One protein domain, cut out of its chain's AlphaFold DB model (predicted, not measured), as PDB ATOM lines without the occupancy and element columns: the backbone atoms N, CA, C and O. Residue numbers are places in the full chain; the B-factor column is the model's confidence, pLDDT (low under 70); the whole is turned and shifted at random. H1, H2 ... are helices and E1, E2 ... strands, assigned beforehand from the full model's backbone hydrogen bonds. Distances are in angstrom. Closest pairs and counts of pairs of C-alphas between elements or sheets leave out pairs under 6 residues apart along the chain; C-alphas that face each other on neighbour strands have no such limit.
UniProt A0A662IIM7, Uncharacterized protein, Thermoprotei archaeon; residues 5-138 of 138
ATOM      1  N   PRO A   5       3.674  23.400 -14.990       86.44
ATOM      2  CA  PRO A   5       3.027  23.817 -16.225       86.44
ATOM      3  C   PRO A   5       3.102  25.339 -16.382       86.44
ATOM      4  O   PRO A   5       2.576  26.098 -15.562       86.44
ATOM      5  N   VAL A   6       3.717  25.777 -17.478       89.00
ATOM      6  CA  VAL A   6       3.790  27.185 -17.873       89.00
ATOM      7  C   VAL A   6       3.028  27.372 -19.178       89.00
ATOM      8  O   VAL A   6       3.272  26.683 -20.166       89.00
ATOM      9  N   TYR A   7       2.098  28.316 -19.192       90.06
ATOM     10  CA  TYR A   7       1.361  28.736 -20.373       90.06
ATOM     11  C   TYR A   7       1.941  30.050 -20.880       90.06
ATOM     12  O   TYR A   7       1.929  31.037 -20.154       90.06
ATOM     13  N   ILE A   8       2.444  30.096 -22.109       90.00
ATOM     14  CA  ILE A   8       2.916  31.337 -22.732       90.00
ATOM     15  C   ILE A   8       1.810  31.805 -23.663       90.00
ATOM     16  O   ILE A   8       1.523  31.139 -24.655       90.00
ATOM     17  N   CYS A   9       1.164  32.914 -23.323       91.12
ATOM     18  CA  CYS A   9       0.006  33.420 -24.048       91.12
ATOM     19  C   CYS A   9       0.255  34.838 -24.562       91.12
ATOM     20  O   CYS A   9       0.773  35.687 -23.836       91.12
ATOM     21  N   ARG A  10      -0.223  35.131 -25.774       90.44
ATOM     22  CA  ARG A  10      -0.308  36.500 -26.284       90.44
ATOM     23  C   ARG A  10      -1.233  37.351 -25.418       90.44
ATOM     24  O   ARG A  10      -2.221  36.864 -24.842       90.44
ATOM     25  N   ARG A  11      -0.935  38.648 -25.370       88.69
ATOM     26  CA  ARG A  11      -1.770  39.671 -24.735       88.69
ATOM     27  C   ARG A  11      -3.223  39.543 -25.209       88.69
ATOM     28  O   ARG A  11      -3.497  39.301 -26.380       88.69
ATOM     29  N   GLY A  12      -4.165  39.655 -24.272       85.81
ATOM     30  CA  GLY A  12      -5.605  39.500 -24.529       85.81
ATOM     31  C   GLY A  12      -6.126  38.055 -24.464       85.81
ATOM     32  O   GLY A  12      -7.319  37.844 -24.236       85.81
ATOM     33  N   ARG A  13      -5.257  37.040 -24.572       89.62
ATOM     34  CA  ARG A  13      -5.638  35.619 -24.416       89.62
ATOM     35  C   ARG A  13      -5.281  35.075 -23.033       89.62
ATOM     36  O   ARG A  13      -6.016  34.240 -22.507       89.62
ATOM     37  N   ALA A  14      -4.232  35.617 -22.415       92.38
ATOM     38  CA  ALA A  14      -3.757  35.222 -21.090       92.38
ATOM     39  C   ALA A  14      -4.837  35.342 -19.996       92.38
ATOM     40  O   ALA A  14      -5.090  34.376 -19.281       92.38
ATOM     41  N   GLU A  15      -5.542  36.476 -19.907       92.12
ATOM     42  CA  GLU A  15      -6.612  36.667 -18.912       92.12
ATOM     43  C   GLU A  15      -7.804  35.730 -19.126       92.12
ATOM     44  O   GLU A  15      -8.378  35.211 -18.168       92.12
ATOM     45  N   SER A  16      -8.175  35.495 -20.387       91.62
ATOM     46  CA  SER A  16      -9.267  34.582 -20.729       91.62
ATOM     47  C   SER A  16      -8.943  33.151 -20.303       91.62
ATOM     48  O   SER A  16      -9.798  32.477 -19.727       91.62
ATOM     49  N   LEU A  17      -7.707  32.697 -20.540       92.38
ATOM     50  CA  LEU A  17      -7.242  31.393 -20.071       92.38
ATOM     51  C   LEU A  17      -7.181  31.345 -18.540       92.38
ATOM     52  O   LEU A  17      -7.687  30.398 -17.946       92.38
ATOM     53  N   ALA A  18      -6.636  32.380 -17.900       93.44
ATOM     54  CA  ALA A  18      -6.510  32.467 -16.447       93.44
ATOM     55  C   ALA A  18      -7.866  32.351 -15.735       93.44
ATOM     56  O   ALA A  18      -8.015  31.564 -14.804       93.44
ATOM     57  N   LYS A  19      -8.887  33.067 -16.222       92.56
ATOM     58  CA  LYS A  19     -10.256  32.984 -15.690       92.56
ATOM     59  C   LYS A  19     -10.860  31.589 -15.849       92.56
ATOM     60  O   LYS A  19     -11.578  31.134 -14.964       92.56
ATOM     61  N   ARG A  20     -10.595  30.907 -16.969       91.88
ATOM     62  CA  ARG A  20     -11.082  29.536 -17.200       91.88
ATOM     63  C   ARG A  20     -10.379  28.541 -16.283       91.88
ATOM     64  O   ARG A  20     -11.058  27.780 -15.607       91.88
ATOM     65  N   LEU A  21      -9.052  28.608 -16.192       91.19
ATOM     66  CA  LEU A  21      -8.260  27.747 -15.315       91.19
ATOM     67  C   LEU A  21      -8.604  27.948 -13.839       91.19
ATOM     68  O   LEU A  21      -8.726  26.965 -13.125       91.19
ATOM     69  N   SER A  22      -8.828  29.184 -13.393       93.31
ATOM     70  CA  SER A  22      -9.256  29.476 -12.017       93.31
ATOM     71  C   SER A  22     -10.562  28.758 -11.659       93.31
ATOM     72  O   SER A  22     -10.664  28.169 -10.584       93.31
ATOM     73  N   LYS A  23     -11.530  28.723 -12.588       91.81
ATOM     74  CA  LYS A  23     -12.784  27.972 -12.418       91.81
ATOM     75  C   LYS A  23     -12.556  26.462 -12.422       91.81
ATOM     76  O   LYS A  23     -13.085  25.774 -11.562       91.81
ATOM     77  N   THR A  24     -11.776  25.949 -13.372       89.12
ATOM     78  CA  THR A  24     -11.504  24.507 -13.503       89.12
ATOM     79  C   THR A  24     -10.719  23.951 -12.315       89.12
ATOM     80  O   THR A  24     -10.978  22.839 -11.870       89.12
ATOM     81  N   LEU A  25      -9.755  24.715 -11.801       87.75
ATOM     82  CA  LEU A  25      -8.897  24.325 -10.683       87.75
ATOM     83  C   LEU A  25      -9.486  24.700  -9.316       87.75
ATOM     84  O   LEU A  25      -8.867  24.383  -8.297       87.75
ATOM     85  N   SER A  26     -10.639  25.379  -9.290       92.00
ATOM     86  CA  SER A  26     -11.275  25.928  -8.086       92.00
ATOM     87  C   SER A  26     -10.276  26.672  -7.195       92.00
ATOM     88  O   SER A  26     -10.135  26.378  -6.008       92.00
ATOM     89  N   CYS A  27      -9.527  27.605  -7.786       90.75
ATOM     90  CA  CYS A  27      -8.487  28.363  -7.096       90.75
ATOM     91  C   CYS A  27      -8.529  29.855  -7.431       90.75
ATOM     92  O   CYS A  27      -9.014  30.264  -8.490       90.75
ATOM     93  N   GLU A  28      -7.998  30.674  -6.526       92.50
ATOM     94  CA  GLU A  28      -7.851  32.107  -6.755       92.50
ATOM     95  C   GLU A  28      -6.778  32.379  -7.820       92.50
ATOM     96  O   GLU A  28      -5.700  31.779  -7.820       92.50
ATOM     97  N   LEU A  29      -7.086  33.297  -8.737       94.31
ATOM     98  CA  LEU A  29      -6.129  33.799  -9.712       94.31
ATOM     99  C   LEU A  29      -5.295  34.917  -9.086       94.31
ATOM    100  O   LEU A  29      -5.800  36.016  -8.867       94.31
ATOM    101  N   THR A  30      -3.998  34.685  -8.909       95.00
ATOM    102  CA  THR A  30      -3.069  35.765  -8.565       95.00
ATOM    103  C   THR A  30      -2.538  36.437  -9.829       95.00
ATOM    104  O   THR A  30      -2.072  35.767 -10.749       95.00
ATOM    105  N   VAL A  31      -2.573  37.768  -9.886       95.31
ATOM    106  CA  VAL A  31      -2.004  38.548 -10.997       95.31
ATOM    107  C   VAL A  31      -0.784  39.309 -10.500       95.31
ATOM    108  O   VAL A  31      -0.859  39.991  -9.481       95.31
ATOM    109  N   LYS A  32       0.340  39.199 -11.212       95.19
ATOM    110  CA  LYS A  32       1.615  39.814 -10.823       95.19
ATOM    111  C   LYS A  32       2.312  40.481 -11.999       95.19
ATOM    112  O   LYS A  32       2.164  40.071 -13.152       95.19
ATOM    113  N   LYS A  33       3.129  41.491 -11.697       93.31
ATOM    114  CA  LYS A  33       4.165  41.975 -12.626       93.31
ATOM    115  C   LYS A  33       5.414  41.081 -12.536       93.31
ATOM    116  O   LYS A  33       5.633  40.471 -11.488       93.31
ATOM    117  N   PRO A  34       6.281  41.026 -13.567       92.12
ATOM    118  CA  PRO A  34       7.407  40.089 -13.602       92.12
ATOM    119  C   PRO A  34       8.374  40.257 -12.422       92.12
ATOM    120  O   PRO A  34       8.689  39.289 -11.736       92.12
ATOM    121  N   LEU A  35       8.776  41.496 -12.119       90.56
ATOM    122  CA  LEU A  35       9.674  41.795 -10.997       90.56
ATOM    123  C   LEU A  35       9.068  41.463  -9.631       90.56
ATOM    124  O   LEU A  35       9.776  41.000  -8.740       90.56
ATOM    125  N   GLU A  36       7.775  41.719  -9.457       92.25
ATOM    126  CA  GLU A  36       7.052  41.418  -8.220       92.25
ATOM    127  C   GLU A  36       7.002  39.906  -7.994       92.25
ATOM    128  O   GLU A  36       7.443  39.432  -6.950       92.25
ATOM    129  N   PHE A  37       6.594  39.157  -9.023       93.50
ATOM    130  CA  PHE A  37       6.588  37.698  -9.028       93.50
ATOM    131  C   PHE A  37       7.964  37.123  -8.670       93.50
ATOM    132  O   PHE A  37       8.078  36.321  -7.744       93.50
ATOM    133  N   ILE A  38       9.026  37.570  -9.352       91.81
ATOM    134  CA  ILE A  38      10.395  37.102  -9.098       91.81
ATOM    135  C   ILE A  38      10.799  37.385  -7.647       91.81
ATOM    136  O   ILE A  38      11.279  36.487  -6.955       91.81
ATOM    137  N   ARG A  39      10.595  38.616  -7.163       91.69
ATOM    138  CA  ARG A  39      10.968  39.009  -5.796       91.69
ATOM    139  C   ARG A  39      10.244  38.170  -4.747       91.69
ATOM    140  O   ARG A  39      10.881  37.739  -3.791       91.69
ATOM    141  N   GLU A  40       8.950  37.943  -4.917       93.25
ATOM    142  CA  GLU A  40       8.111  37.178  -3.990       93.25
ATOM    143  C   GLU A  40       8.517  35.702  -3.923       93.25
ATOM    144  O   GLU A  40       8.829  35.187  -2.843       93.25
ATOM    145  N   VAL A  41       8.653  35.046  -5.080       91.44
ATOM    146  CA  VAL A  41       9.061  33.634  -5.146       91.44
ATOM    147  C   VAL A  41      10.470  33.433  -4.598       91.44
ATOM    148  O   VAL A  41      10.732  32.490  -3.848       91.44
ATOM    149  N   LEU A  42      11.406  34.326  -4.930       89.00
ATOM    150  CA  LEU A  42      12.773  34.209  -4.432       89.00
ATOM    151  C   LEU A  42      12.862  34.420  -2.916       89.00
ATOM    152  O   LEU A  42      13.689  33.750  -2.293       89.00
ATOM    153  N   LYS A  43      11.993  35.265  -2.342       89.56
ATOM    154  CA  LYS A  43      11.846  35.498  -0.893       89.56
ATOM    155  C   LYS A  43      11.035  34.419  -0.162       89.56
ATOM    156  O   LYS A  43      10.923  34.501   1.057       89.56
ATOM    157  N   GLY A  44      10.481  33.430  -0.870       83.44
ATOM    158  CA  GLY A  44       9.710  32.330  -0.277       83.44
ATOM    159  C   GLY A  44       8.298  32.718   0.173       83.44
ATOM    160  O   GLY A  44       7.759  32.106   1.087       83.44
ATOM    161  N   LYS A  45       7.715  33.761  -0.422       64.62
ATOM    162  CA  LYS A  45       6.426  34.336  -0.025       64.62
ATOM    163  C   LYS A  45       5.630  34.635  -1.301       64.62
ATOM    164  O   LYS A  45       5.929  35.687  -1.856       64.62
ATOM    165  N   PRO A  46       4.673  33.845  -1.828       67.69
ATOM    166  CA  PRO A  46       4.046  32.576  -1.418       67.69
ATOM    167  C   PRO A  46       4.172  31.449  -2.488       67.69
ATOM    168  O   PRO A  46       4.756  31.651  -3.553       67.69
ATOM    169  N   GLU A  47       3.594  30.265  -2.236       76.56
ATOM    170  CA  GLU A  47       3.302  29.288  -3.300       76.56
ATOM    171  C   GLU A  47       2.001  29.674  -4.016       76.56
ATOM    172  O   GLU A  47       0.950  29.822  -3.395       76.56
ATOM    173  N   TYR A  48       2.059  29.857  -5.334       87.88
ATOM    174  CA  TYR A  48       0.867  30.140  -6.132       87.88
ATOM    175  C   TYR A  48       0.230  28.840  -6.590       87.88
ATOM    176  O   TYR A  48       0.923  27.986  -7.130       87.88
ATOM    177  N   ARG A  49      -1.093  28.711  -6.509       90.50
ATOM    178  CA  ARG A  49      -1.784  27.623  -7.216       90.50
ATOM    179  C   ARG A  49      -1.992  27.964  -8.696       90.50
ATOM    180  O   ARG A  49      -1.741  27.134  -9.568       90.50
ATOM    181  N   LEU A  50      -2.384  29.206  -8.983       93.56
ATOM    182  CA  LEU A  50      -2.500  29.763 -10.330       93.56
ATOM    183  C   LEU A  50      -2.028  31.219 -10.339       93.56
ATOM    184  O   LEU A  50      -2.569  32.053  -9.613       93.56
ATOM    185  N   VAL A  51      -1.052  31.539 -11.188       95.25
ATOM    186  CA  VAL A  51      -0.522  32.900 -11.319       95.25
ATOM    187  C   VAL A  51      -0.453  33.341 -12.775       95.25
ATOM    188  O   VAL A  51       0.055  32.627 -13.635       95.25
ATOM    189  N   LEU A  52      -0.948  34.547 -13.040       96.12
ATOM    190  CA  LEU A  52      -0.774  35.266 -14.295       96.12
ATOM    191  C   LEU A  52       0.294  36.345 -14.113       96.12
ATOM    192  O   LEU A  52       0.096  37.317 -13.383       96.12
ATOM    193  N   VAL A  53       1.413  36.197 -14.815       95.25
ATOM    194  CA  VAL A  53       2.485  37.187 -14.877       95.25
ATOM    195  C   VAL A  53       2.281  38.038 -16.127       95.25
ATOM    196  O   VAL A  53       2.436  37.553 -17.250       95.25
ATOM    197  N   LYS A  54       1.893  39.303 -15.940       94.62
ATOM    198  CA  LYS A  54       1.552  40.213 -17.043       94.62
ATOM    199  C   LYS A  54       2.772  40.910 -17.631       94.62
ATOM    200  O   LYS A  54       3.724  41.197 -16.913       94.62
ATOM    201  N   ASN A  55       2.691  41.273 -18.913       89.88
ATOM    202  CA  ASN A  55       3.696  42.092 -19.607       89.88
ATOM    203  C   ASN A  55       5.140  41.561 -19.495       89.88
ATOM    204  O   ASN A  55       6.080  42.329 -19.285       89.88
ATOM    205  N   VAL A  56       5.328  40.249 -19.657       89.62
ATOM    206  CA  VAL A  56       6.657  39.620 -19.600       89.62
ATOM    207  C   VAL A  56       7.555  40.121 -20.734       89.62
ATOM    208  O   VAL A  56       8.731  40.360 -20.491       89.62
ATOM    209  N   SER A  57       7.017  40.386 -21.932       85.94
ATOM    210  CA  SER A  57       7.804  40.955 -23.042       85.94
ATOM    211  C   SER A  57       8.480  42.277 -22.684       85.94
ATOM    212  O   SER A  57       9.635  42.475 -23.023       85.94
ATOM    213  N   THR A  58       7.806  43.166 -21.946       82.81
ATOM    214  CA  THR A  58       8.396  44.449 -21.529       82.81
ATOM    215  C   THR A  58       9.576  44.248 -20.586       82.81
ATOM    216  O   THR A  58      10.547  44.990 -20.642       82.81
ATOM    217  N   PHE A  59       9.504  43.223 -19.738       83.25
ATOM    218  CA  PHE A  59      10.593  42.851 -18.841       83.25
ATOM    219  C   PHE A  59      11.773  42.190 -19.576       83.25
ATOM    220  O   PHE A  59      12.895  42.236 -19.088       83.25
ATOM    221  N   LEU A  60      11.519  41.595 -20.743       81.12
ATOM    222  CA  LEU A  60      12.522  40.956 -21.598       81.12
ATOM    223  C   LEU A  60      12.993  41.854 -22.757       81.12
ATOM    224  O   LEU A  60      13.734  41.388 -23.617       81.12
ATOM    225  N   ASN A  61      12.582  43.123 -22.796       76.88
ATOM    226  CA  ASN A  61      13.031  44.084 -23.801       76.88
ATOM    227  C   ASN A  61      14.386  44.701 -23.386       76.88
ATOM    228  O   ASN A  61      14.646  44.906 -22.199       76.88
ATOM    229  N   SER A  62      15.234  45.027 -24.365       58.09
ATOM    230  CA  SER A  62      16.539  45.676 -24.182       58.09
ATOM    231  C   SER A  62      16.458  47.011 -23.442       58.09
ATOM    232  O   SER A  62      17.393  47.363 -22.729       58.09
ATOM    233  N   ASP A  63      15.325  47.713 -23.532       64.62
ATOM    234  CA  ASP A  63      15.106  48.989 -22.838       64.62
ATOM    235  C   ASP A  63      15.092  48.856 -21.298       64.62
ATOM    236  O   ASP A  63      15.138  49.861 -20.592       64.62
ATOM    237  N   TYR A  64      15.030  47.628 -20.758       63.28
ATOM    238  CA  TYR A  64      15.020  47.345 -19.315       63.28
ATOM    239  C   TYR A  64      16.400  46.979 -18.727       63.28
ATOM    240  O   TYR A  64      16.493  46.609 -17.556       63.28
ATOM    241  N   GLY A  65      17.474  47.108 -19.512       61.56
ATOM    242  CA  GLY A  65      18.859  47.069 -19.034       61.56
ATOM    243  C   GLY A  65      19.590  45.767 -19.340       61.56
ATOM    244  O   GLY A  65      20.643  45.816 -19.959       61.56
ATOM    245  N   GLU A  66      19.042  44.601 -18.991       80.00
ATOM    246  CA  GLU A  66      19.722  43.310 -19.213       80.00
ATOM    247  C   GLU A  66      18.715  42.161 -19.389       80.00
ATOM    248  O   GLU A  66      18.373  41.446 -18.441       80.00
ATOM    249  N   PRO A  67      18.196  41.931 -20.606       81.94
ATOM    250  CA  PRO A  67      17.055  41.041 -20.782       81.94
ATOM    251  C   PRO A  67      17.417  39.545 -20.652       81.94
ATOM    252  O   PRO A  67      16.570  38.719 -20.299       81.94
ATOM    253  N   LEU A  68      18.692  39.177 -20.845       81.50
ATOM    254  CA  LEU A  68      19.204  37.830 -20.551       81.50
ATOM    255  C   LEU A  68      19.257  37.544 -19.044       81.50
ATOM    256  O   LEU A  68      18.927  36.436 -18.602       81.50
ATOM    257  N   GLU A  69      19.646  38.537 -18.248       84.69
ATOM    258  CA  GLU A  69      19.670  38.418 -16.794       84.69
ATOM    259  C   GLU A  69      18.236  38.328 -16.253       84.69
ATOM    260  O   GLU A  69      17.897  37.408 -15.504       84.69
ATOM    261  N   ALA A  70      17.352  39.205 -16.738       85.19
ATOM    262  CA  ALA A  70      15.919  39.196 -16.459       85.19
ATOM    263  C   ALA A  70      15.293  37.812 -16.719       85.19
ATOM    264  O   ALA A  70      14.608  37.238 -15.862       85.19
ATOM    265  N   LEU A  71      15.601  37.221 -17.876       85.81
ATOM    266  CA  LEU A  71      15.159  35.879 -18.232       85.81
ATOM    267  C   LEU A  71      15.697  34.804 -17.277       85.81
ATOM    268  O   LEU A  71      14.971  33.879 -16.901       85.81
ATOM    269  N   THR A  72      16.961  34.920 -16.876       86.94
ATOM    270  CA  THR A  72      17.597  34.002 -15.922       86.94
ATOM    271  C   THR A  72      16.885  34.037 -14.572       86.94
ATOM    272  O   THR A  72      16.548  32.984 -14.017       86.94
ATOM    273  N   TRP A  73      16.569  35.233 -14.073       89.19
ATOM    274  CA  TRP A  73      15.814  35.412 -12.835       89.19
ATOM    275  C   TRP A  73      14.397  34.843 -12.920       89.19
ATOM    276  O   TRP A  73      13.966  34.144 -11.997       89.19
ATOM    277  N   LEU A  74      13.698  35.058 -14.038       89.50
ATOM    278  CA  LEU A  74      12.367  34.494 -14.272       89.50
ATOM    279  C   LEU A  74      12.392  32.959 -14.253       89.50
ATOM    280  O   LEU A  74      11.601  32.335 -13.544       89.50
ATOM    281  N   LYS A  75      13.340  32.340 -14.970       86.38
ATOM    282  CA  LYS A  75      13.529  30.879 -14.984       86.38
ATOM    283  C   LYS A  75      13.809  30.333 -13.587       86.38
ATOM    284  O   LYS A  75      13.249  29.309 -13.194       86.38
ATOM    285  N   ARG A  76      14.664  31.019 -12.822       88.00
ATOM    286  CA  ARG A  76      15.006  30.629 -11.450       88.00
ATOM    287  C   ARG A  76      13.800  30.704 -10.517       88.00
ATOM    288  O   ARG A  76      13.640  29.811  -9.691       88.00
ATOM    289  N   ALA A  77      12.958  31.729 -10.653       89.94
ATOM    290  CA  ALA A  77      11.720  31.844  -9.889       89.94
ATOM    291  C   ALA A  77      10.750  30.704 -10.233       89.94
ATOM    292  O   ALA A  77      10.318  29.984  -9.340       89.94
ATOM    293  N   ILE A  78      10.488  30.459 -11.521       89.19
ATOM    294  CA  ILE A  78       9.583  29.385 -11.964       89.19
ATOM    295  C   ILE A  78      10.008  28.017 -11.405       89.19
ATOM    296  O   ILE A  78       9.174  27.295 -10.870       89.19
ATOM    297  N   ARG A  79      11.307  27.684 -11.445       86.12
ATOM    298  CA  ARG A  79      11.839  26.403 -10.937       86.12
ATOM    299  C   ARG A  79      11.716  26.206  -9.425       86.12
ATOM    300  O   ARG A  79      11.844  25.080  -8.954       86.12
ATOM    301  N   LYS A  80      11.536  27.277  -8.646       87.69
ATOM    302  CA  LYS A  80      11.305  27.155  -7.198       87.69
ATOM    303  C   LYS A  80       9.885  26.698  -6.876       87.69
ATOM    304  O   LYS A  80       9.662  26.179  -5.788       87.69
ATOM    305  N   LEU A  81       8.947  26.907  -7.793       87.25
ATOM    306  CA  LEU A  81       7.555  26.527  -7.614       87.25
ATOM    307  C   LEU A  81       7.383  25.030  -7.887       87.25
ATOM    308  O   LEU A  81       8.075  24.468  -8.734       87.25
ATOM    309  N   ARG A  82       6.487  24.370  -7.149       79.12
ATOM    310  CA  ARG A  82       6.263  22.916  -7.268       79.12
ATOM    311  C   ARG A  82       4.852  22.546  -7.693       79.12
ATOM    312  O   ARG A  82       4.710  21.616  -8.476       79.12
ATOM    313  N   GLU A  83       3.848  23.280  -7.226       83.38
ATOM    314  CA  GLU A  83       2.424  22.984  -7.457       83.38
ATOM    315  C   GLU A  83       1.690  24.166  -8.110       83.38
ATOM    316  O   GLU A  83       0.495  24.388  -7.920       83.38
ATOM    317  N   SER A  84       2.431  24.952  -8.894       88.81
ATOM    318  CA  SER A  84       1.923  26.166  -9.523       88.81
ATOM    319  C   SER A  84       1.586  25.951 -10.984       88.81
ATOM    320  O   SER A  84       2.389  25.431 -11.753       88.81
ATOM    321  N   THR A  85       0.430  26.458 -11.398       90.62
ATOM    322  CA  THR A  85       0.174  26.757 -12.805       90.62
ATOM    323  C   THR A  85       0.527  28.207 -13.087       90.62
ATOM    324  O   THR A  85       0.016  29.116 -12.434       90.62
ATOM    325  N   ILE A  86       1.401  28.437 -14.063       92.62
ATOM    326  CA  ILE A  86       1.901  29.775 -14.388       92.62
ATOM    327  C   ILE A  86       1.424  30.146 -15.783       92.62
ATOM    328  O   ILE A  86       1.506  29.341 -16.704       92.62
ATOM    329  N   ILE A  87       0.959  31.375 -15.955       94.38
ATOM    330  CA  ILE A  87       0.635  31.956 -17.254       94.38
ATOM    331  C   ILE A  87       1.536  33.173 -17.445       94.38
ATOM    332  O   ILE A  87       1.503  34.100 -16.642       94.38
ATOM    333  N   LEU A  88       2.346  33.173 -18.496       93.62
ATOM    334  CA  LEU A  88       3.168  34.296 -18.922       93.62
ATOM    335  C   LEU A  88       2.439  35.018 -20.055       93.62
ATOM    336  O   LEU A  88       2.256  34.460 -21.137       93.62
ATOM    337  N   GLU A  89       2.016  36.257 -19.810       94.38
ATOM    338  CA  GLU A  89       1.485  37.124 -20.859       94.38
ATOM    339  C   GLU A  89       2.632  37.830 -21.580       94.38
ATOM    340  O   GLU A  89       3.396  38.595 -20.981       94.38
ATOM    341  N   VAL A  90       2.718  37.603 -22.881       91.38
ATOM    342  CA  VAL A  90       3.728  38.176 -23.772       91.38
ATOM    343  C   VAL A  90       3.044  38.961 -24.889       91.38
ATOM    344  O   VAL A  90       1.868  38.743 -25.176       91.38
ATOM    345  N   GLY A  91       3.750  39.911 -25.497       87.06
ATOM    346  CA  GLY A  91       3.279  40.613 -26.690       87.06
ATOM    347  C   GLY A  91       3.173  39.634 -27.852       87.06
ATOM    348  O   GLY A  91       2.077  39.248 -28.246       87.06
ATOM    349  N   GLU A  92       4.326  39.161 -28.312       83.19
ATOM    350  CA  GLU A  92       4.448  38.148 -29.354       83.19
ATOM    351  C   GLU A  92       5.411  37.038 -28.908       83.19
ATOM    352  O   GLU A  92       6.310  37.249 -28.092       83.19
ATOM    353  N   PHE A  93       5.218  35.837 -29.450       83.88
ATOM    354  CA  PHE A  93       6.155  34.728 -29.307       83.88
ATOM    355  C   PHE A  93       6.262  33.959 -30.622       83.88
ATOM    356  O   PHE A  93       5.323  33.947 -31.425       83.88
ATOM    357  N   ARG A  94       7.395  33.287 -30.826       79.75
ATOM    358  CA  ARG A  94       7.588  32.324 -31.913       79.75
ATOM    359  C   ARG A  94       7.897  30.952 -31.338       79.75
ATOM    360  O   ARG A  94       8.531  30.823 -30.291       79.75
ATOM    361  N   LEU A  95       7.401  29.937 -32.032       73.50
ATOM    362  CA  LEU A  95       7.696  28.544 -31.756       73.50
ATOM    363  C   LEU A  95       8.620  28.033 -32.852       73.50
ATOM    364  O   LEU A  95       8.244  28.032 -34.023       73.50
ATOM    365  N   GLU A  96       9.800  27.587 -32.461       70.88
ATOM    366  CA  GLU A  96      10.753  26.935 -33.346       70.88
ATOM    367  C   GLU A  96      10.727  25.435 -33.043       70.88
ATOM    368  O   GLU A  96      10.773  25.016 -31.882       70.88
ATOM    369  N   LEU A  97      10.585  24.628 -34.097       64.44
ATOM    370  CA  LEU A  97      10.435  23.171 -34.027       64.44
ATOM    371  C   LEU A  97      11.637  22.395 -34.622       64.44
ATOM    372  O   LEU A  97      11.408  21.484 -35.417       64.44
ATOM    373  N   PRO A  98      12.912  22.696 -34.296       59.53
ATOM    374  CA  PRO A  98      13.967  21.699 -34.469       59.53
ATOM    375  C   PRO A  98      13.811  20.579 -33.414       59.53
ATOM    376  O   PRO A  98      12.872  20.601 -32.617       59.53
ATOM    377  N   GLU A  99      14.728  19.602 -33.386       54.72
ATOM    378  CA  GLU A  99      14.746  18.432 -32.472       54.72
ATOM    379  C   GLU A  99      14.479  18.759 -30.981       54.72
ATOM    380  O   GLU A  99      14.097  17.888 -30.199       54.72
ATOM    381  N   LEU A 100      14.620  20.032 -30.588       57.47
ATOM    382  CA  LEU A 100      14.132  20.606 -29.341       57.47
ATOM    383  C   LEU A 100      13.128  21.731 -29.637       57.47
ATOM    384  O   LEU A 100      13.483  22.733 -30.256       57.47
ATOM    385  N   THR A 101      11.895  21.616 -29.137       63.94
ATOM    386  CA  THR A 101      10.916  22.708 -29.228       63.94
ATOM    387  C   THR A 101      11.384  23.910 -28.405       63.94
ATOM    388  O   THR A 101      11.518  23.817 -27.184       63.94
ATOM    389  N   GLN A 102      11.625  25.041 -29.064       72.94
ATOM    390  CA  GLN A 102      12.094  26.275 -28.438       72.94
ATOM    391  C   GLN A 102      11.050  27.377 -28.605       72.94
ATOM    392  O   GLN A 102      10.515  27.597 -29.689       72.94
ATOM    393  N   VAL A 103      10.754  28.083 -27.513       77.88
ATOM    394  CA  VAL A 103       9.886  29.265 -27.537       77.88
ATOM    395  C   VAL A 103      10.750  30.502 -27.386       77.88
ATOM    396  O   VAL A 103      11.498  30.613 -26.406       77.88
ATOM    397  N   THR A 104      10.621  31.433 -28.326       78.88
ATOM    398  CA  THR A 104      11.272  32.742 -28.281       78.88
ATOM    399  C   THR A 104      10.243  33.845 -28.046       78.88
ATOM    400  O   THR A 104       9.132  33.808 -28.575       78.88
ATOM    401  N   VAL A 105      10.602  34.823 -27.219       80.00
ATOM    402  CA  VAL A 105       9.811  36.026 -26.914       80.00
ATOM    403  C   VAL A 105      10.752  37.207 -27.053       80.00
ATOM    404  O   VAL A 105      11.804  37.200 -26.422       80.00
ATOM    405  N   GLU A 106      10.418  38.178 -27.904       79.62
ATOM    406  CA  GLU A 106      11.327  39.286 -28.266       79.62
ATOM    407  C   GLU A 106      12.725  38.796 -28.708       79.62
ATOM    408  O   GLU A 106      13.756  39.329 -28.315       79.62
ATOM    409  N   GLY A 107      12.778  37.698 -29.473       74.62
ATOM    410  CA  GLY A 107      14.039  37.085 -29.916       74.62
ATOM    411  C   GLY A 107      14.816  36.345 -28.820       74.62
ATOM    412  O   GLY A 107      15.815  35.693 -29.118       74.62
ATOM    413  N   LEU A 108      14.348  36.370 -27.567       74.69
ATOM    414  CA  LEU A 108      15.004  35.698 -26.455       74.69
ATOM    415  C   LEU A 108      14.409  34.319 -26.188       74.69
ATOM    416  O   LEU A 108      13.195  34.177 -26.006       74.69
ATOM    417  N   PRO A 109      15.250  33.276 -26.113       74.56
ATOM    418  CA  PRO A 109      14.773  31.923 -25.922       74.56
ATOM    419  C   PRO A 109      14.377  31.667 -24.473       74.56
ATOM    420  O   PRO A 109      15.212  31.375 -23.604       74.56
ATOM    421  N   ILE A 110      13.072  31.673 -24.210       71.06
ATOM    422  CA  ILE A 110      12.567  31.328 -22.882       71.06
ATOM    423  C   ILE A 110      12.797  29.839 -22.576       71.06
ATOM    424  O   ILE A 110      12.939  29.487 -21.415       71.06
ATOM    425  N   GLY A 111      13.035  28.996 -23.587       61.25
ATOM    426  CA  GLY A 111      13.708  27.702 -23.415       61.25
ATOM    427  C   GLY A 111      13.022  26.795 -22.393       61.25
ATOM    428  O   GLY A 111      13.548  26.568 -21.302       61.25
ATOM    429  N   PHE A 112      11.860  26.271 -22.766       62.91
ATOM    430  CA  PHE A 112      11.152  25.250 -22.005       62.91
ATOM    431  C   PHE A 112      11.082  23.981 -22.852       62.91
ATOM    432  O   PHE A 112      10.592  24.022 -23.977       62.91
ATOM    433  N   ARG A 113      11.622  22.875 -22.330       57.16
ATOM    434  CA  ARG A 113      11.522  21.554 -22.963       57.16
ATOM    435  C   ARG A 113      10.125  20.985 -22.691       57.16
ATOM    436  O   ARG A 113       9.478  21.385 -21.737       57.16
ATOM    437  N   ASP A 114       9.652  20.082 -23.539       55.78
ATOM    438  CA  ASP A 114       8.309  19.484 -23.495       55.78
ATOM    439  C   ASP A 114       7.143  20.430 -23.829       55.78
ATOM    440  O   ASP A 114       6.346  20.860 -22.992       55.78
ATOM    441  N   TRP A 115       6.985  20.655 -25.131       59.34
ATOM    442  CA  TRP A 115       5.719  21.035 -25.739       59.34
ATOM    443  C   TRP A 115       4.773  19.830 -25.781       59.34
ATOM    444  O   TRP A 115       4.907  18.951 -26.628       59.34
ATOM    445  N   LYS A 116       3.817  19.765 -24.849       59.38
ATOM    446  CA  LYS A 116       2.819  18.675 -24.806       59.38
ATOM    447  C   LYS A 116       1.371  19.141 -24.975       59.38
ATOM    448  O   LYS A 116       0.499  18.314 -25.206       59.38
ATOM    449  N   GLY A 117       1.085  20.442 -24.872       56.31
ATOM    450  CA  GLY A 117      -0.272  20.896 -24.534       56.31
ATOM    451  C   GLY A 117      -1.027  21.738 -25.559       56.31
ATOM    452  O   GLY A 117      -1.964  22.431 -25.167       56.31
ATOM    453  N   THR A 118      -0.686  21.717 -26.851       63.41
ATOM    454  CA  THR A 118      -1.534  22.399 -27.850       63.41
ATOM    455  C   THR A 118      -2.892  21.765 -28.035       63.41
ATOM    456  O   THR A 118      -3.861  22.475 -28.303       63.41
ATOM    457  N   ARG A 119      -2.963  20.441 -27.900       67.06
ATOM    458  CA  ARG A 119      -4.213  19.702 -28.034       67.06
ATOM    459  C   ARG A 119      -5.210  20.130 -26.956       67.06
ATOM    460  O   ARG A 119      -6.290  20.594 -27.299       67.06
ATOM    461  N   ASP A 120      -4.784  20.131 -25.694       72.69
ATOM    462  CA  ASP A 120      -5.620  20.532 -24.559       72.69
ATOM    463  C   ASP A 120      -6.136  21.975 -24.680       72.69
ATOM    464  O   ASP A 120      -7.303  22.259 -24.415       72.69
ATOM    465  N   LEU A 121      -5.272  22.907 -25.098       79.69
ATOM    466  CA  LEU A 121      -5.636  24.317 -25.255       79.69
ATOM    467  C   LEU A 121      -6.727  24.519 -26.306       79.69
ATOM    468  O   LEU A 121      -7.650  25.311 -26.099       79.69
ATOM    469  N   LYS A 122      -6.648  23.785 -27.415       81.12
ATOM    470  CA  LYS A 122      -7.653  23.856 -28.472       81.12
ATOM    471  C   LYS A 122      -8.933  23.118 -28.081       81.12
ATOM    472  O   LYS A 122     -10.007  23.690 -28.229       81.12
ATOM    473  N   GLU A 123      -8.823  21.892 -27.575       81.69
ATOM    474  CA  GLU A 123      -9.968  21.018 -27.285       81.69
ATOM    475  C   GLU A 123     -10.772  21.483 -26.062       81.69
ATOM    476  O   GLU A 123     -11.992  21.590 -26.145       81.69
ATOM    477  N   TYR A 124     -10.111  21.831 -24.954       81.12
ATOM    478  CA  TYR A 124     -10.798  22.199 -23.707       81.12
ATOM    479  C   TYR A 124     -11.018  23.703 -23.555       81.12
ATOM    480  O   TYR A 124     -11.980  24.135 -22.918       81.12
ATOM    481  N   TYR A 125     -10.137  24.525 -24.133       82.00
ATOM    482  CA  TYR A 125     -10.172  25.975 -23.933       82.00
ATOM    483  C   TYR A 125     -10.468  26.772 -25.208       82.00
ATOM    484  O   TYR A 125     -10.650  27.985 -25.116       82.00
ATOM    485  N   ASN A 126     -10.597  26.141 -26.380       84.19
ATOM    486  CA  ASN A 126     -10.805  26.827 -27.664       84.19
ATOM    487  C   ASN A 126      -9.768  27.949 -27.920       84.19
ATOM    488  O   ASN A 126     -10.090  29.054 -28.375       84.19
ATOM    489  N   ILE A 127      -8.508  27.685 -27.562       82.56
ATOM    490  CA  ILE A 127      -7.372  28.586 -27.773       82.56
ATOM    491  C   ILE A 127      -6.460  27.988 -28.840       82.56
ATOM    492  O   ILE A 127      -6.081  26.819 -28.772       82.56
ATOM    493  N   LYS A 128      -6.119  28.791 -29.855       82.81
ATOM    494  CA  LYS A 128      -5.256  28.343 -30.949       82.81
ATOM    495  C   LYS A 128      -3.794  28.306 -30.481       82.81
ATOM    496  O   LYS A 128      -3.398  29.169 -29.701       82.81
ATOM    497  N   PRO A 129      -2.956  27.407 -31.025       76.12
ATOM    498  CA  PRO A 129      -1.521  27.370 -30.726       76.12
ATOM    499  C   PRO A 129      -0.782  28.694 -30.958       76.12
ATOM    500  O   PRO A 129       0.159  29.007 -30.244       76.12
ATOM    501  N   ALA A 130      -1.217  29.486 -31.942       80.62
ATOM    502  CA  ALA A 130      -0.643  30.805 -32.207       80.62
ATOM    503  C   ALA A 130      -0.918  31.815 -31.076       80.62
ATOM    504  O   ALA A 130      -0.159  32.763 -30.905       80.62
ATOM    505  N   ASP A 131      -1.985  31.603 -30.302       85.25
ATOM    506  CA  ASP A 131      -2.432  32.498 -29.234       85.25
ATOM    507  C   ASP A 131      -1.825  32.137 -27.882       85.25
ATOM    508  O   ASP A 131      -1.532  33.016 -27.073       85.25
ATOM    509  N   CYS A 132      -1.721  30.843 -27.593       87.12
ATOM    510  CA  CYS A 132      -1.147  30.364 -26.355       87.12
ATOM    511  C   CYS A 132      -0.632  28.943 -26.495       87.12
ATOM    512  O   CYS A 132      -1.158  28.133 -27.263       87.12
ATOM    513  N   ILE A 133       0.382  28.652 -25.698       85.94
ATOM    514  CA  ILE A 133       1.089  27.390 -25.708       85.94
ATOM    515  C   ILE A 133       1.365  26.923 -24.291       85.94
ATOM    516  O   ILE A 133       1.563  27.743 -23.400       85.94
ATOM    517  N   ARG A 134       1.397  25.608 -24.080       85.12
ATOM    518  CA  ARG A 134       1.738  25.005 -22.790       85.12
ATOM    519  C   ARG A 134       3.071  24.286 -22.903       85.12
ATOM    520  O   ARG A 134       3.242  23.423 -23.766       85.12
ATOM    521  N   VAL A 135       3.959  24.605 -21.978       80.31
ATOM    522  CA  VAL A 135       5.273  23.995 -21.817       80.31
ATOM    523  C   VAL A 135       5.436  23.491 -20.386       80.31
ATOM    524  O   VAL A 135       4.726  23.931 -19.476       80.31
ATOM    525  N   ILE A 136       6.342  22.539 -20.188       76.88
ATOM    526  CA  ILE A 136       6.624  21.966 -18.872       76.88
ATOM    527  C   ILE A 136       8.019  22.389 -18.428       76.88
ATOM    528  O   ILE A 136       8.986  22.304 -19.174       76.88
ATOM    529  N   VAL A 137       8.139  22.845 -17.186       73.75
ATOM    530  CA  VAL A 137       9.437  23.190 -16.603       73.75
ATOM    531  C   VAL A 137       9.807  22.119 -15.599       73.75
ATOM    532  O   VAL A 137       9.130  21.976 -14.584       73.75
ATOM    533  N   THR A 138      10.847  21.354 -15.919       68.75
ATOM    534  CA  THR A 138      11.449  20.338 -15.045       68.75
ATOM    535  C   THR A 138      12.644  20.889 -14.293       68.75
ATOM    536  O   THR A 138      13.446  21.626 -14.924       68.75
TER     537      THR A 138
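What this domain is: This is residues 5 to 138 of the 138 residues of an uncharacterized protein of Thermoprotei archaeon (UniProt A0A662IIM7). A strongly twisted five-stranded sheet forms the core, with H1 packed along one face and H2 standing up over the other, where H4 packs on H2. A small hairpin, E5 and E6, lies off the end of E4, and H5 packs by the edge strand E7. The 134 printed residues run E1 H1 E2 H2 E3 H3 H4 E4 E5 E6 H5 E7, five named helices and seven named strands, class mixed. The larger sheet runs E2 E3 E4 E1 E7 and is mixed; E5 and E6 make an antiparallel sheet of two. The whole is compact, with a radius of gyration of the C-alphas of 13.8 A and spans of 39 by 36 by 27 A.

Where its parts are: Find C-alpha 5 at (3.027, 23.817, -16.225); from there E1 runs 16.5 A to residue 10. Next come H1, residues 14 to 24, 15.2 A long; E2, residues 29 to 32; H2, residues 34 to 42, 12.1 A; E3, residues 50 to 53; and H3, residues 56 to 59. H4, residues 67 to 80, begins at C-alpha 67, (17.055, 41.041, -20.782), and is 20.3 A long. Then read E4, residues 85 to 90, 16.2 A; E5, residues 94 to 96; E6, residues 102 to 105; and H5, residues 118 to 125. E7, residues 132 to 137, runs 16.1 A to C-alpha 137 at (9.437, 23.190, -16.603).

How they stand to each other: Start at E1: it is parallel to E4, with N 88 and O 7 2.7 A apart, and antiparallel to E7, with N 8 and O 133 2.8 A apart. E3 is parallel to E4, N 53 to O 87 2.8 A, and to E2, N 52 to O 30 2.8 A. Two strand-helix-strand units, parallel neighbour strands with helices between, are E2, H2, E3 and E3, H3 H4, E4; E1, H1, E2 is a split one, with E3 and E4 between its strands. The three crossovers are right-handed. H1 is on the sheet at a height of 8.3 A, over E3 and E4; H2, on the opposite face, is over E2. H1 and H5 on one face and H2 on the other make three layers. H2 and H4 touch at Ile 38 and Ala 77, their closest C-alphas, 5.5 A apart, at a steep tilt of 42 degrees. H3 and H4 only graze the sheet. In the hairpin E5 and E6, N 94 and O 104 are 2.9 A apart. In H1, H2, H4 and H5 every O i to N i+4 pair is within hydrogen-bond range; H3 is too short for one.

The domain as a whole: Look to the C-alphas of Gly 65 and Glu 123 for the two farthest apart, 39.7 A. The printed part has no cut. The link E6 to H5, 12 residues, is long. Mean pLDDT of the printed part is 82.6; it is under 70 at residues 45 to 46, 62 to 65, 97 to 101, 111 to 119 and 138.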